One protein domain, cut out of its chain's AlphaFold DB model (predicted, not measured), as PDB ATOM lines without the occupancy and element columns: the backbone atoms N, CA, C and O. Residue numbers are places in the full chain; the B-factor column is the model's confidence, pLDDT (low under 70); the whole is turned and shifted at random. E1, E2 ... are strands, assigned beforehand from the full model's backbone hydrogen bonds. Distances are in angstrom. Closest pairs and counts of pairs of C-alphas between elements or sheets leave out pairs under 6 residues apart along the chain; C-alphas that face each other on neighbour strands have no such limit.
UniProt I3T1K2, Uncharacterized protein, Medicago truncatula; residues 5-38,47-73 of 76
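This is residues 5 to 38 and 47 to 73 of the 76 residues of an uncharacterized protein of Medicago truncatula (UniProt I3T1K2). Two small three-stranded sheets, E4 E5 E6 antiparallel and E1 E3 E2 mixed, lie partly face to face. The 61 printed residues hold six named strands, E1 to E6: all strand, though under half, 27, are in named elements. The whole is compact, radius of gyration of the C-alphas 11.6 A, spanning 32 by 23 by 13 A.

Start at E5, residues 57 to 62, in hairpins with E4, 49 to 53, and E6, 69 to 72: a meander, each strand antiparallel to the one before. Elsewhere E3, 31 to 34, is parallel to E1, 12 to 15, and in a hairpin with E2, 22 to 25. Within hydrogen-bond range, at 2.8 A, find N 52 and O 59, N 60 and O 69, N 13 and O 31, N 32 and O 24. The closest C-alphas of E3 and E6, Arg 31 and Met 71, are 6.5 A apart.

Find E1 beginning at C-alpha 12, (207.951, 318.425, 267.905), and E6 ending at C-alpha 72, (203.562, 309.671, 269.218). E5 spans 15.7 A.

Residues 39 to 46 are cut out; C-alphas 38 and 47 are 4.7 A apart. No printed residue is under pLDDT 70.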
ATOM      1  N   HIS A   5     207.831 323.457 258.590       92.12
ATOM      2  CA  HIS A   5     207.070 322.663 257.618       92.12
ATOM      3  C   HIS A   5     207.838 322.343 256.326       92.12
ATOM      4  O   HIS A   5     207.397 321.492 255.564       92.12
ATOM      5  N   ARG A   6     209.001 322.967 256.073       94.12
ATOM      6  CA  ARG A   6     209.867 322.582 254.938       94.12
ATOM      7  C   ARG A   6     210.596 321.262 255.173       94.12
ATOM      8  O   ARG A   6     211.106 320.694 254.213       94.12
ATOM      9  N   TYR A   7     210.686 320.798 256.420       92.31
ATOM     10  CA  TYR A   7     211.481 319.634 256.790       92.31
ATOM     11  C   TYR A   7     210.612 318.589 257.493       92.31
ATOM     12  O   TYR A   7     210.126 318.807 258.599       92.31
ATOM     13  N   SER A   8     210.476 317.412 256.883       89.75
ATOM     14  CA  SER A   8     209.687 316.290 257.421       89.75
ATOM     15  C   SER A   8     210.295 315.628 258.669       89.75
ATOM     16  O   SER A   8     209.645 314.814 259.335       89.75
ATOM     17  N   CYS A   9     211.545 315.967 259.000       92.94
ATOM     18  CA  CYS A   9     212.233 315.475 260.191       92.94
ATOM     19  C   CYS A   9     211.851 316.226 261.476       92.94
ATOM     20  O   CYS A   9     212.139 315.730 262.563       92.94
ATOM     21  N   VAL A  10     211.185 317.383 261.388       94.81
ATOM     22  CA  VAL A  10     210.695 318.087 262.579       94.81
ATOM     23  C   VAL A  10     209.472 317.348 263.116       94.81
ATOM     24  O   VAL A  10     208.452 317.265 262.438       94.81
ATOM     25  N   LYS A  11     209.570 316.804 264.333       95.12
ATOM     26  CA  LYS A  11     208.476 316.046 264.969       95.12
ATOM     27  C   LYS A  11     207.767 316.802 266.087       95.12
ATOM     28  O   LYS A  11     206.563 316.634 266.273       95.12
ATOM     29  N   ALA A  12     208.498 317.644 266.810       96.06
ATOM     30  CA  ALA A  12     207.951 318.425 267.905       96.06
ATOM     31  C   ALA A  12     208.639 319.786 268.043       96.06
ATOM     32  O   ALA A  12     209.775 319.974 267.606       96.06
ATOM     33  N   VAL A  13     207.940 320.717 268.686       96.50
ATOM     34  CA  VAL A  13     208.407 322.056 269.042       96.50
ATOM     35  C   VAL A  13     208.128 322.259 270.521       96.50
ATOM     36  O   VAL A  13     206.977 322.168 270.950       96.50
ATOM     37  N   LEU A  14     209.180 322.528 271.288       97.50
ATOM     38  CA  LEU A  14     209.084 322.819 272.714       97.50
ATOM     39  C   LEU A  14     209.251 324.323 272.930       97.50
ATOM     40  O   LEU A  14     210.173 324.928 272.381       97.50
ATOM     41  N   ALA A  15     208.369 324.924 273.721       97.69
ATOM     42  CA  ALA A  15     208.400 326.350 274.028       97.69
ATOM     43  C   ALA A  15     208.061 326.620 275.501       97.69
ATOM     44  O   ALA A  15     207.559 325.748 276.203       97.69
ATOM     45  N   GLY A  16     208.336 327.839 275.958       96.75
ATOM     46  CA  GLY A  16     207.849 328.376 277.233       96.75
ATOM     47  C   GLY A  16     206.994 329.620 276.985       96.75
ATOM     48  O   GLY A  16     206.192 329.643 276.056       96.75
ATOM     49  N   HIS A  17     207.240 330.686 277.749       97.69
ATOM     50  CA  HIS A  17     206.554 331.987 277.677       97.69
ATOM     51  C   HIS A  17     205.106 331.992 278.194       97.69
ATOM     52  O   HIS A  17     204.817 332.783 279.088       97.69
ATOM     53  N   ASP A  18     204.220 331.115 277.712       97.44
ATOM     54  CA  ASP A  18     202.904 330.930 278.344       97.44
ATOM     55  C   ASP A  18     203.041 330.006 279.558       97.44
ATOM     56  O   ASP A  18     203.292 328.808 279.434       97.44
ATOM     57  N   HIS A  19     202.890 330.577 280.750       97.81
ATOM     58  CA  HIS A  19     203.146 329.880 282.006       97.81
ATOM     59  C   HIS A  19     202.175 328.732 282.301       97.81
ATOM     60  O   HIS A  19     202.505 327.843 283.098       97.81
ATOM     61  N   LYS A  20     200.991 328.740 281.675       96.69
ATOM     62  CA  LYS A  20     199.999 327.667 281.820       96.69
ATOM     63  C   LYS A  20     200.355 326.421 281.019       96.69
ATOM     64  O   LYS A  20     199.738 325.383 281.238       96.69
ATOM     65  N   GLY A  21     201.324 326.528 280.113       97.31
ATOM     66  CA  GLY A  21     201.638 325.477 279.165       97.31
ATOM     67  C   GLY A  21     200.534 325.277 278.126       97.31
ATOM     68  O   GLY A  21     199.565 326.028 278.024       97.31
ATOM     69  N   GLY A  22     200.701 324.246 277.310       97.62
ATOM     70  CA  GLY A  22     199.743 323.903 276.267       97.62
ATOM     71  C   GLY A  22     200.234 322.762 275.397       97.62
ATOM     72  O   GLY A  22     201.429 322.460 275.380       97.62
ATOM     73  N   TYR A  23     199.314 322.120 274.687       97.88
ATOM     74  CA  TYR A  23     199.627 321.042 273.760       97.88
ATOM     75  C   TYR A  23     198.689 321.074 272.556       97.88
ATOM     76  O   TYR A  23     197.475 321.214 272.713       97.88
ATOM     77  N   SER A  24     199.245 320.944 271.355       97.00
ATOM     78  CA  SER A  24     198.474 320.797 270.123       97.00
ATOM     79  C   SER A  24     199.261 320.043 269.056       97.00
ATOM     80  O   SER A  24     200.480 319.886 269.138       97.00
ATOM     81  N   ILE A  25     198.548 319.576 268.035       96.25
ATOM     82  CA  ILE A  25     199.134 318.993 266.831       96.25
ATOM     83  C   ILE A  25     198.691 319.872 265.670       96.25
ATOM     84  O   ILE A  25     197.501 320.166 265.541       96.25
ATOM     85  N   ASP A  26     199.640 320.341 264.864       94.19
ATOM     86  CA  ASP A  26     199.301 321.146 263.694       94.19
ATOM     87  C   ASP A  26     198.860 320.283 262.501       94.19
ATOM     88  O   ASP A  26     198.922 319.054 262.519       94.19
ATOM     89  N   SER A  27     198.414 320.937 261.429       92.94
ATOM     90  CA  SER A  27     197.926 320.264 260.219       92.94
ATOM     91  C   SER A  27     198.990 319.446 259.471       92.94
ATOM     92  O   SER A  27     198.640 318.733 258.538       92.94
ATOM     93  N   HIS A  28     200.270 319.569 259.833       92.12
ATOM     94  CA  HIS A  28     201.382 318.806 259.258       92.12
ATOM     95  C   HIS A  28     201.845 317.680 260.194       92.12
ATOM     96  O   HIS A  28     202.853 317.032 259.915       92.12
ATOM     97  N   GLY A  29     201.145 317.459 261.310       92.81
ATOM     98  CA  GLY A  29     201.525 316.459 262.299       92.81
ATOM     99  C   GLY A  29     202.716 316.882 263.163       92.81
ATOM    100  O   GLY A  29     203.350 316.029 263.778       92.81
ATOM    101  N   VAL A  30     203.066 318.168 263.255       94.81
ATOM    102  CA  VAL A  30     204.086 318.602 264.224       94.81
ATOM    103  C   VAL A  30     203.420 318.817 265.580       94.81
ATOM    104  O   VAL A  30     202.405 319.510 265.680       94.81
ATOM    105  N   ARG A  31     203.989 318.222 266.631       96.56
ATOM    106  CA  ARG A  31     203.504 318.364 268.010       96.56
ATOM    107  C   ARG A  31     204.065 319.647 268.626       96.56
ATOM    108  O   ARG A  31     205.277 319.828 268.689       96.56
ATOM    109  N   HIS A  32     203.210 320.543 269.098       97.19
ATOM    110  CA  HIS A  32     203.613 321.780 269.772       97.19
ATOM    111  C   HIS A  32     203.336 321.631 271.263       97.19
ATOM    112  O   HIS A  32     202.185 321.453 271.660       97.19
ATOM    113  N   ARG A  33     204.381 321.697 272.092       98.19
ATOM    114  CA  ARG A  33     204.275 321.610 273.552       98.19
ATOM    115  C   ARG A  33     204.850 322.872 274.182       98.19
ATOM    116  O   ARG A  33     206.041 323.154 274.060       98.19
ATOM    117  N   VAL A  34     203.999 323.613 274.881       98.38
ATOM    118  CA  VAL A  34     204.423 324.713 275.748       98.38
ATOM    119  C   VAL A  34     204.536 324.179 277.170       98.38
ATOM    120  O   VAL A  34     203.588 323.572 277.666       98.38
ATOM    121  N   LEU A  35     205.697 324.365 277.788       98.38
ATOM    122  CA  LEU A  35     206.037 323.867 279.116       98.38
ATOM    123  C   LEU A  35     205.552 324.838 280.195       98.38
ATOM    124  O   LEU A  35     205.756 326.048 280.086       98.38
ATOM    125  N   GLU A  36     204.936 324.297 281.240       98.38
ATOM    126  CA  GLU A  36     204.464 325.060 282.391       98.38
ATOM    127  C   GLU A  36     205.643 325.737 283.111       98.38
ATOM    128  O   GLU A  36     206.702 325.139 283.309       98.38
ATOM    129  N   ALA A  37     205.478 327.004 283.500       97.88
ATOM    130  CA  ALA A  37     206.569 327.773 284.091       97.88
ATOM    131  C   ALA A  37     206.752 327.463 285.581       97.88
ATOM    132  O   ALA A  37     205.811 327.591 286.367       97.88
ATOM    133  N   ALA A  38     207.997 327.198 285.986       97.19
ATOM    134  CA  ALA A  38     208.373 327.030 287.393       97.19
ATOM    135  C   ALA A  38     208.052 328.259 288.264       97.19
ATOM    136  O   ALA A  38     207.800 328.129 289.456       97.19
ATOM    137  N   ALA A  47     208.208 322.581 288.452       98.19
ATOM    138  CA  ALA A  47     207.816 322.382 287.058       98.19
ATOM    139  C   ALA A  47     209.069 322.173 286.200       98.19
ATOM    140  O   ALA A  47     209.621 323.099 285.602       98.19
ATOM    141  N   PHE A  48     209.529 320.929 286.153       97.94
ATOM    142  CA  PHE A  48     210.578 320.459 285.250       97.94
ATOM    143  C   PHE A  48     210.261 319.028 284.811       97.94
ATOM    144  O   PHE A  48     209.326 318.408 285.314       97.94
ATOM    145  N   GLY A  49     211.029 318.491 283.868       97.31
ATOM    146  CA  GLY A  49     210.806 317.138 283.382       97.31
ATOM    147  C   GLY A  49     211.969 316.594 282.574       97.31
ATOM    148  O   GLY A  49     212.940 317.295 282.288       97.31
ATOM    149  N   SER A  50     211.847 315.324 282.206       98.62
ATOM    150  CA  SER A  50     212.783 314.611 281.339       98.62
ATOM    151  C   SER A  50     212.105 314.235 280.030       98.62
ATOM    152  O   SER A  50     210.938 313.847 280.015       98.62
ATOM    153  N   VAL A  51     212.852 314.331 278.933       98.56
ATOM    154  CA  VAL A  51     212.392 313.919 277.607       98.56
ATOM    155  C   VAL A  51     213.077 312.616 277.220       98.56
ATOM    156  O   VAL A  51     214.304 312.544 277.170       98.56
ATOM    157  N   TYR A  52     212.277 311.607 276.901       98.69
ATOM    158  CA  TYR A  52     212.720 310.324 276.374       98.69
ATOM    159  C   TYR A  52     212.340 310.236 274.900       98.69
ATOM    160  O   TYR A  52     211.183 310.456 274.535       98.69
ATOM    161  N   VAL A  53     213.315 309.939 274.049       98.06
ATOM    162  CA  VAL A  53     213.122 309.850 272.599       98.06
ATOM    163  C   VAL A  53     213.182 308.387 272.194       98.06
ATOM    164  O   VAL A  53     214.183 307.714 272.440       98.06
ATOM    165  N   TYR A  54     212.103 307.915 271.585       97.31
ATOM    166  CA  TYR A  54     211.944 306.565 271.065       97.31
ATOM    167  C   TYR A  54     211.725 306.623 269.553       97.31
ATOM    168  O   TYR A  54     211.463 307.690 268.992       97.31
ATOM    169  N   ASP A  55     211.773 305.464 268.899       95.44
ATOM    170  CA  ASP A  55     211.518 305.359 267.458       95.44
ATOM    171  C   ASP A  55     210.091 305.790 267.082       95.44
ATOM    172  O   ASP A  55     209.864 306.305 265.989       95.44
ATOM    173  N   ASP A  56     209.129 305.601 267.991       95.62
ATOM    174  CA  ASP A  56     207.701 305.815 267.755       95.62
ATOM    175  C   ASP A  56     207.128 307.063 268.439       95.62
ATOM    176  O   ASP A  56     205.989 307.438 268.160       95.62
ATOM    177  N   ARG A  57     207.867 307.702 269.358       97.31
ATOM    178  CA  ARG A  57     207.378 308.867 270.109       97.31
ATOM    179  C   ARG A  57     208.476 309.663 270.801       97.31
ATOM    180  O   ARG A  57     209.566 309.169 271.078       97.31
ATOM    181  N   ILE A  58     208.109 310.869 271.219       98.25
ATOM    182  CA  ILE A  58     208.803 311.615 272.273       98.25
ATOM    183  C   ILE A  58     207.919 311.605 273.520       98.25
ATOM    184  O   ILE A  58     206.756 311.989 273.438       98.25
ATOM    185  N   SER A  59     208.456 311.195 274.666       98.56
ATOM    186  CA  SER A  59     207.746 311.190 275.948       98.56
ATOM    187  C   SER A  59     208.337 312.240 276.881       98.56
ATOM    188  O   SER A  59     209.518 312.177 277.222       98.56
ATOM    189  N   LEU A  60     207.528 313.220 277.276       98.69
ATOM    190  CA  LEU A  60     207.840 314.146 278.359       98.69
ATOM    191  C   LEU A  60     207.301 313.561 279.662       98.69
ATOM    192  O   LEU A  60     206.089 313.403 279.808       98.69
ATOM    193  N   VAL A  61     208.194 313.295 280.610       98.69
ATOM    194  CA  VAL A  61     207.849 312.941 281.989       98.69
ATOM    195  C   VAL A  61     208.112 314.164 282.860       98.69
ATOM    196  O   VAL A  61     209.264 314.509 283.125       98.69
ATOM    197  N   GLY A  62     207.041 314.856 283.231       98.31
ATOM    198  CA  GLY A  62     207.066 316.064 284.041       98.31
ATOM    199  C   GLY A  62     206.927 315.781 285.536       98.31
ATOM    200  O   GLY A  62     206.495 314.711 285.962       98.31
ATOM    201  N   THR A  63     207.334 316.761 286.334       98.50
ATOM    202  CA  THR A  63     207.212 316.788 287.792       98.50
ATOM    203  C   THR A  63     206.227 317.883 288.187       98.50
ATOM    204  O   THR A  63     206.281 318.994 287.651       98.50
ATOM    205  N   ASP A  64     205.336 317.552 289.125       97.81
ATOM    206  CA  ASP A  64     204.313 318.433 289.689       97.81
ATOM    207  C   ASP A  64     203.476 319.173 288.633       97.81
ATOM    208  O   ASP A  64     202.616 318.567 287.992       97.81
ATOM    209  N   ARG A  65     203.688 320.486 288.450       97.38
ATOM    210  CA  ARG A  65     202.890 321.298 287.517       97.38
ATOM    211  C   ARG A  65     203.145 320.946 286.058       97.38
ATOM    212  O   ARG A  65     202.290 321.236 285.223       97.38
ATOM    213  N   MET A  66     204.302 320.368 285.738       98.12
ATOM    214  CA  MET A  66     204.608 319.984 284.366       98.12
ATOM    215  C   MET A  66     203.898 318.677 284.025       98.12
ATOM    216  O   MET A  66     204.223 317.622 284.566       98.12
ATOM    217  N   ALA A  67     202.934 318.733 283.108       96.81
ATOM    218  CA  ALA A  67     202.184 317.545 282.727       96.81
ATOM    219  C   ALA A  67     203.023 316.603 281.853       96.81
ATOM    220  O   ALA A  67     203.722 317.044 280.932       96.81
ATOM    221  N   ASN A  68     202.866 315.298 282.096       98.38
ATOM    222  CA  ASN A  68     203.366 314.266 281.195       98.38
ATOM    223  C   ASN A  68     202.737 314.429 279.807       98.38
ATOM    224  O   ASN A  68     201.567 314.796 279.676       98.38
ATOM    225  N   THR A  69     203.498 314.165 278.750       98.19
ATOM    226  CA  THR A  69     202.976 314.234 277.381       98.19
ATOM    227  C   THR A  69     203.681 313.232 276.489       98.19
ATOM    228  O   THR A  69     204.881 313.350 276.250       98.19
ATOM    229  N   ASP A  70     202.915 312.296 275.935       98.00
ATOM    230  CA  ASP A  70     203.382 311.425 274.864       98.00
ATOM    231  C   ASP A  70     203.037 312.030 273.500       98.00
ATOM    232  O   ASP A  70     201.879 312.255 273.145       98.00
ATOM    233  N   MET A  71     204.080 312.297 272.722       97.38
ATOM    234  CA  MET A  71     204.030 312.820 271.363       97.38
ATOM    235  C   MET A  71     204.372 311.689 270.393       97.38
ATOM    236  O   MET A  71     205.486 311.624 269.872       97.38
ATOM    237  N   HIS A  72     203.426 310.770 270.186       95.94
ATOM    238  CA  HIS A  72     203.562 309.671 269.218       95.94
ATOM    239  C   HIS A  72     203.779 310.206 267.816       95.94
ATOM    240  O   HIS A  72     203.169 311.209 267.481       95.94
ATOM    241  N   PHE A  73     204.603 309.567 266.998       91.44
ATOM    242  CA  PHE A  73     204.725 309.886 265.582       91.44
ATOM    243  C   PHE A  73     203.682 309.098 264.803       91.44
ATOM    244  O   PHE A  73     203.469 307.915 265.056       91.44
TER     245      PHE A  73